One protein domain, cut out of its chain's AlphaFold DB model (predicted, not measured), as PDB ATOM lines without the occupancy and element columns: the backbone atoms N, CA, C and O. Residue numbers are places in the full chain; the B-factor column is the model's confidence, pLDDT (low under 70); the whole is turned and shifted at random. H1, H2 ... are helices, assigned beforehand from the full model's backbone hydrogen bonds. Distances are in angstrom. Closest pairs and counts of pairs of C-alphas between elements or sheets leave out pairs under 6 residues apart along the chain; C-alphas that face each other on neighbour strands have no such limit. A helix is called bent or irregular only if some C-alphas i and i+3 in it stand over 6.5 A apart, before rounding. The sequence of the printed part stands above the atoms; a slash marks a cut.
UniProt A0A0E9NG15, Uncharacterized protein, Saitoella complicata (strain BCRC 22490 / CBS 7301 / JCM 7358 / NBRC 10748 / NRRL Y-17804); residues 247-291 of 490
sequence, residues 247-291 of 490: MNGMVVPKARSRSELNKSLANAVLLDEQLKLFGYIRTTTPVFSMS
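AT A GLANCE: This is residues 247 to 291 of the 490 residues of an uncharacterized protein of Saitoella complicata (strain BCRC 22490 / CBS 7301 / JCM 7358 / NBRC 10748 / NRRL Y-17804) (UniProt A0A0E9NG15). One long helix, H2, makes the length of this domain, with a short helix turned off near each end: H1 by its first part and H3 at a corner by its last residues. The printed part has 45 residues with three named helices, H1, H2 and H3 in that order, and no named strand; its class is all helix. It is only just extended, close to loose, with a radius of gyration of the C-alphas of 14.5 A, and its C-alphas span 42 by 19 by 12 A.

IN THESE COORDINATES: H1 is residues 247 to 254, from C-alpha 247 at (5.175, 38.676, -55.456), and measures 11.3 A from first to last C-alpha. It is neither bent nor irregular, but only just: C-alphas 250 and 253 are 6.4 A apart. H2 is residues 261 to 284, begins with C-alpha 261 at (5.982, 22.614, -50.408) and measures 35.3 A, with a kink of 29 degrees near residue 278. H3 is residues 286 to 291, 9.0 A long, and ends with C-alpha 291 at (-23.840, 40.333, -39.883).

HOW THE PARTS SIT: H1 touches H2, which meets it with residues 264 to 269 alone; the closest C-alphas are those of Lys 254 and Leu 265, 5.9 A apart. Their lines are only just about perpendicular, at 72 degrees. H2 and H3 touch only at the corner, H2 with residues 281 to 283 alone; the closest C-alphas, of Arg 282 and Ser 289, are 5.4 A apart. Their lines are about perpendicular, at 76 degrees. H1 and H3 are apart. O i to N i+4 pairs within hydrogen-bond range number 2 of 4 in H1, 16 of 20 in H2 and 1 of 2 in H3.

THE WHOLE: The C-alphas farthest apart, of Ser 259 and Pro 286, are 42.7 A from each other. The printed part has no cut. The link from H1 to H2 is short, that from H2 to H3 tight. Mean pLDDT of the printed part is 79.9; residues 279, 281 to 284, 286 and 288 to 291 are under 70.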
ATOM      1  N   MET A 247       5.915  39.940 -55.429       83.12
ATOM      2  CA  MET A 247       5.175  38.676 -55.456       83.12
ATOM      3  C   MET A 247       5.953  37.567 -54.745       83.12
ATOM      4  O   MET A 247       5.412  36.921 -53.848       83.12
ATOM      5  N   ASN A 248       7.248  37.422 -55.033       84.75
ATOM      6  CA  ASN A 248       8.113  36.469 -54.339       84.75
ATOM      7  C   ASN A 248       8.159  36.741 -52.829       84.75
ATOM      8  O   ASN A 248       8.018  35.818 -52.028       84.75
ATOM      9  N   GLY A 249       8.275  38.005 -52.415       83.81
ATOM     10  CA  GLY A 249       8.242  38.403 -51.008       83.81
ATOM     11  C   GLY A 249       6.929  38.072 -50.286       83.81
ATOM     12  O   GLY A 249       6.953  37.848 -49.077       83.81
ATOM     13  N   MET A 250       5.802  38.010 -51.002       84.69
ATOM     14  CA  MET A 250       4.496  37.613 -50.455       84.69
ATOM     15  C   MET A 250       4.295  36.094 -50.444       84.69
ATOM     16  O   MET A 250       3.668  35.558 -49.528       84.69
ATOM     17  N   VAL A 251       4.812  35.400 -51.456       85.38
ATOM     18  CA  VAL A 251       4.597  33.965 -51.681       85.38
ATOM     19  C   VAL A 251       5.584  33.118 -50.872       85.38
ATOM     20  O   VAL A 251       5.169  32.174 -50.204       85.38
ATOM     21  N   VAL A 252       6.871  33.477 -50.840       85.50
ATOM     22  CA  VAL A 252       7.919  32.701 -50.148       85.50
ATOM     23  C   VAL A 252       7.613  32.476 -48.656       85.50
ATOM     24  O   VAL A 252       7.742  31.343 -48.201       85.50
ATOM     25  N   PRO A 253       7.130  33.459 -47.867       87.00
ATOM     26  CA  PRO A 253       6.782  33.220 -46.461       87.00
ATOM     27  C   PRO A 253       5.590  32.271 -46.246       87.00
ATOM     28  O   PRO A 253       5.394  31.768 -45.137       87.00
ATOM     29  N   LYS A 254       4.768  32.034 -47.280       85.00
ATOM     30  CA  LYS A 254       3.616  31.118 -47.222       85.00
ATOM     31  C   LYS A 254       4.029  29.648 -47.377       85.00
ATOM     32  O   LYS A 254       3.272  28.759 -46.988       85.00
ATOM     33  N   ALA A 255       5.235  29.380 -47.875       84.50
ATOM     34  CA  ALA A 255       5.821  28.047 -47.969       84.50
ATOM     35  C   ALA A 255       6.261  27.514 -46.588       84.50
ATOM     36  O   ALA A 255       7.437  27.540 -46.227       84.50
ATOM     37  N   ARG A 256       5.297  27.049 -45.782       81.81
ATOM     38  CA  ARG A 256       5.540  26.585 -44.401       81.81
ATOM     39  C   ARG A 256       5.923  25.107 -44.297       81.81
ATOM     40  O   ARG A 256       6.645  24.742 -43.373       81.81
ATOM     41  N   SER A 257       5.447  24.259 -45.213       84.62
ATOM     42  CA  SER A 257       5.779  22.828 -45.227       84.62
ATOM     43  C   SER A 257       7.066  22.558 -46.006       84.62
ATOM     44  O   SER A 257       7.200  22.995 -47.147       84.62
ATOM     45  N   ARG A 258       7.997  21.808 -45.401       78.31
ATOM     46  CA  ARG A 258       9.236  21.357 -46.060       78.31
ATOM     47  C   ARG A 258       9.054  20.073 -46.874       78.31
ATOM     48  O   ARG A 258       9.785  19.882 -47.834       78.31
ATOM     49  N   SER A 259       8.113  19.208 -46.489       86.88
ATOM     50  CA  SER A 259       7.828  17.943 -47.185       86.88
ATOM     51  C   SER A 259       6.860  18.125 -48.353       86.88
ATOM     52  O   SER A 259       7.038  17.522 -49.399       86.88
ATOM     53  N   GLU A 260       5.866  18.998 -48.189       86.25
ATOM     54  CA  GLU A 260       4.772  19.213 -49.145       86.25
ATOM     55  C   GLU A 260       4.691  20.690 -49.540       86.25
ATOM     56  O   GLU A 260       3.687  21.377 -49.315       86.25
ATOM     57  N   LEU A 261       5.797  21.200 -50.086       86.75
ATOM     58  CA  LEU A 261       5.982  22.614 -50.408       86.75
ATOM     59  C   LEU A 261       4.891  23.136 -51.350       86.75
ATOM     60  O   LEU A 261       4.198  24.097 -51.020       86.75
ATOM     61  N   ASN A 262       4.708  22.472 -52.494       87.94
ATOM     62  CA  ASN A 262       3.783  22.911 -53.541       87.94
ATOM     63  C   ASN A 262       2.334  22.932 -53.043       87.94
ATOM     64  O   ASN A 262       1.623  23.913 -53.250       87.94
ATOM     65  N   LYS A 263       1.911  21.887 -52.320       87.81
ATOM     66  CA  LYS A 263       0.556  21.785 -51.762       87.81
ATOM     67  C   LYS A 263       0.307  22.831 -50.675       87.81
ATOM     68  O   LYS A 263      -0.732  23.486 -50.672       87.81
ATOM     69  N   SER A 264       1.270  23.020 -49.771       86.81
ATOM     70  CA  SER A 264       1.199  24.057 -48.735       86.81
ATOM     71  C   SER A 264       1.113  25.452 -49.345       86.81
ATOM     72  O   SER A 264       0.345  26.282 -48.859       86.81
ATOM     73  N   LEU A 265       1.903  25.714 -50.387       89.44
ATOM     74  CA  LEU A 265       1.935  27.001 -51.061       89.44
ATOM     75  C   LEU A 265       0.621  27.277 -51.796       89.44
ATOM     76  O   LEU A 265       0.024  28.330 -51.584       89.44
ATOM     77  N   ALA A 266       0.142  26.312 -52.586       90.25
ATOM     78  CA  ALA A 266      -1.113  26.415 -53.326       90.25
ATOM     79  C   ALA A 266      -2.300  26.695 -52.394       90.25
ATOM     80  O   ALA A 266      -3.052  27.638 -52.624       90.25
ATOM     81  N   ASN A 267      -2.418  25.950 -51.288       90.19
ATOM     82  CA  ASN A 267      -3.485  26.158 -50.307       90.19
ATOM     83  C   ASN A 267      -3.411  27.541 -49.643       90.19
ATOM     84  O   ASN A 267      -4.439  28.180 -49.430       90.19
ATOM     85  N   ALA A 268      -2.208  28.021 -49.316       88.44
ATOM     86  CA  ALA A 268      -2.027  29.321 -48.675       88.44
ATOM     87  C   ALA A 268      -2.297  30.497 -49.627       88.44
ATOM     88  O   ALA A 268      -2.794  31.535 -49.191       88.44
ATOM     89  N   VAL A 269      -1.968  30.354 -50.913       89.62
ATOM     90  CA  VAL A 269      -2.346  31.331 -51.944       89.62
ATOM     91  C   VAL A 269      -3.861  31.314 -52.142       89.62
ATOM     92  O   VAL A 269      -4.478  32.368 -52.052       89.62
ATOM     93  N   LEU A 270      -4.470  30.133 -52.302       90.69
ATOM     94  CA  LEU A 270      -5.918  29.987 -52.477       90.69
ATOM     95  C   LEU A 270      -6.710  30.615 -51.321       90.69
ATOM     96  O   LEU A 270      -7.642  31.377 -51.564       90.69
ATOM     97  N   LEU A 271      -6.324  30.333 -50.073       89.31
ATOM     98  CA  LEU A 271      -6.986  30.889 -48.890       89.31
ATOM     99  C   LEU A 271      -6.882  32.422 -48.841       89.31
ATOM    100  O   LEU A 271      -7.849  33.093 -48.496       89.31
ATOM    101  N   ASP A 272      -5.722  32.981 -49.190       85.94
ATOM    102  CA  ASP A 272      -5.512  34.433 -49.220       85.94
ATOM    103  C   ASP A 272      -6.396  35.112 -50.275       85.94
ATOM    104  O   ASP A 272      -7.024  36.132 -49.991       85.94
ATOM    105  N   GLU A 273      -6.525  34.517 -51.465       87.94
ATOM    106  CA  GLU A 273      -7.430  35.024 -52.504       87.94
ATOM    107  C   GLU A 273      -8.908  34.900 -52.097       87.94
ATOM    108  O   GLU A 273      -9.685  35.839 -52.281       87.94
ATOM    109  N   GLN A 274      -9.305  33.798 -51.451       87.62
ATOM    110  CA  GLN A 274     -10.657  33.644 -50.899       87.62
ATOM    111  C   GLN A 274     -10.979  34.712 -49.840       87.62
ATOM    112  O   GLN A 274     -12.082  35.265 -49.830       87.62
ATOM    113  N   LEU A 275     -10.015  35.057 -48.980       84.94
ATOM    114  CA  LEU A 275     -10.169  36.129 -47.992       84.94
ATOM    115  C   LEU A 275     -10.311  37.511 -48.645       84.94
ATOM    116  O   LEU A 275     -11.094  38.329 -48.161       84.94
ATOM    117  N   LYS A 276      -9.612  37.782 -49.754       82.81
ATOM    118  CA  LYS A 276      -9.791  39.031 -50.519       82.81
ATOM    119  C   LYS A 276     -11.191  39.116 -51.133       82.81
ATOM    120  O   LYS A 276     -11.832  40.164 -51.049       82.81
ATOM    121  N   LEU A 277     -11.697  38.011 -51.688       82.88
ATOM    122  CA  LEU A 277     -13.050  37.926 -52.259       82.88
ATOM    123  C   LEU A 277     -14.152  38.170 -51.218       82.88
ATOM    124  O   LEU A 277     -15.188  38.752 -51.541       82.88
ATOM    125  N   PHE A 278     -13.910  37.813 -49.954       74.44
ATOM    126  CA  PHE A 278     -14.843  38.065 -48.854       74.44
ATOM    127  C   PHE A 278     -15.238  39.550 -48.732       74.44
ATOM    128  O   PHE A 278     -16.395  39.865 -48.450       74.44
ATOM    129  N   GLY A 279     -14.309  40.475 -49.008       68.06
ATOM    130  CA  GLY A 279     -14.575  41.917 -49.000       68.06
ATOM    131  C   GLY A 279     -15.612  42.364 -50.037       68.06
ATOM    132  O   GLY A 279     -16.395  43.271 -49.752       68.06
ATOM    133  N   TYR A 280     -15.659  41.695 -51.194       70.06
ATOM    134  CA  TYR A 280     -16.604  41.969 -52.282       70.06
ATOM    135  C   TYR A 280     -17.966  41.309 -52.041       70.06
ATOM    136  O   TYR A 280     -19.005  41.928 -52.271       70.06
ATOM    137  N   ILE A 281     -17.973  40.084 -51.503       67.38
ATOM    138  CA  ILE A 281     -19.204  39.353 -51.152       67.38
ATOM    139  C   ILE A 281     -19.971  40.072 -50.028       67.38
ATOM    140  O   ILE A 281     -21.202  40.115 -50.037       67.38
ATOM    141  N   ARG A 282     -19.252  40.732 -49.102       64.12
ATOM    142  CA  ARG A 282     -19.828  41.586 -48.042       64.12
ATOM    143  C   ARG A 282     -20.820  42.624 -48.576       64.12
ATOM    144  O   ARG A 282     -21.762  42.983 -47.874       64.12
ATOM    145  N   THR A 283     -20.579  43.148 -49.775       61.19
ATOM    146  CA  THR A 283     -21.391  44.205 -50.394       61.19
ATOM    147  C   THR A 283     -22.532  43.685 -51.263       61.19
ATOM    148  O   THR A 283     -23.520  44.394 -51.420       61.19
ATOM    149  N   THR A 284     -22.435  42.470 -51.806       66.25
ATOM    150  CA  THR A 284     -23.430  41.908 -52.735       66.25
ATOM    151  C   THR A 284     -24.515  41.075 -52.057       66.25
ATOM    152  O   THR A 284     -25.608  40.966 -52.606       66.25
ATOM    153  N   THR A 285     -24.269  40.497 -50.876       71.19
ATOM    154  CA  THR A 285     -25.260  39.645 -50.194       71.19
ATOM    155  C   THR A 285     -25.891  40.345 -48.976       71.19
ATOM    156  O   THR A 285     -25.189  40.601 -47.994       71.19
ATOM    157  N   PRO A 286     -27.221  40.582 -48.961       66.44
ATOM    158  CA  PRO A 286     -27.923  41.251 -47.853       66.44
ATOM    159  C   PRO A 286     -27.774  40.548 -46.493       66.44
ATOM    160  O   PRO A 286     -27.670  41.190 -45.456       66.44
ATOM    161  N   VAL A 287     -27.713  39.213 -46.490       70.38
ATOM    162  CA  VAL A 287     -27.571  38.400 -45.267       70.38
ATOM    163  C   VAL A 287     -26.200  38.609 -44.602       70.38
ATOM    164  O   VAL A 287     -26.084  38.662 -43.375       70.38
ATOM    165  N   PHE A 288     -25.149  38.786 -45.409       61.97
ATOM    166  CA  PHE A 288     -23.788  39.026 -44.923       61.97
ATOM    167  C   PHE A 288     -23.555  40.482 -44.519       61.97
ATOM    168  O   PHE A 288     -22.832  40.737 -43.553       61.97
ATOM    169  N   SER A 289     -24.185  41.437 -45.209       60.34
ATOM    170  CA  SER A 289     -24.066  42.862 -44.885       60.34
ATOM    171  C   SER A 289     -24.662  43.205 -43.514       60.34
ATOM    172  O   SER A 289     -24.127  44.069 -42.823       60.34
ATOM    173  N   MET A 290     -25.704  42.485 -43.080       61.56
ATOM    174  CA  MET A 290     -26.312  42.637 -41.750       61.56
ATOM    175  C   MET A 290     -25.458  42.062 -40.610       61.56
ATOM    176  O   MET A 290     -25.568  42.515 -39.473       61.56
ATOM    177  N   SER A 291     -24.599  41.080 -40.899       61.94
ATOM    178  CA  SER A 291     -23.840  40.333 -39.883       61.94
ATOM    179  C   SER A 291     -22.517  41.000 -39.483       61.94
ATOM    180  O   SER A 291     -21.886  40.598 -38.506       61.94
TER     181      SER A 291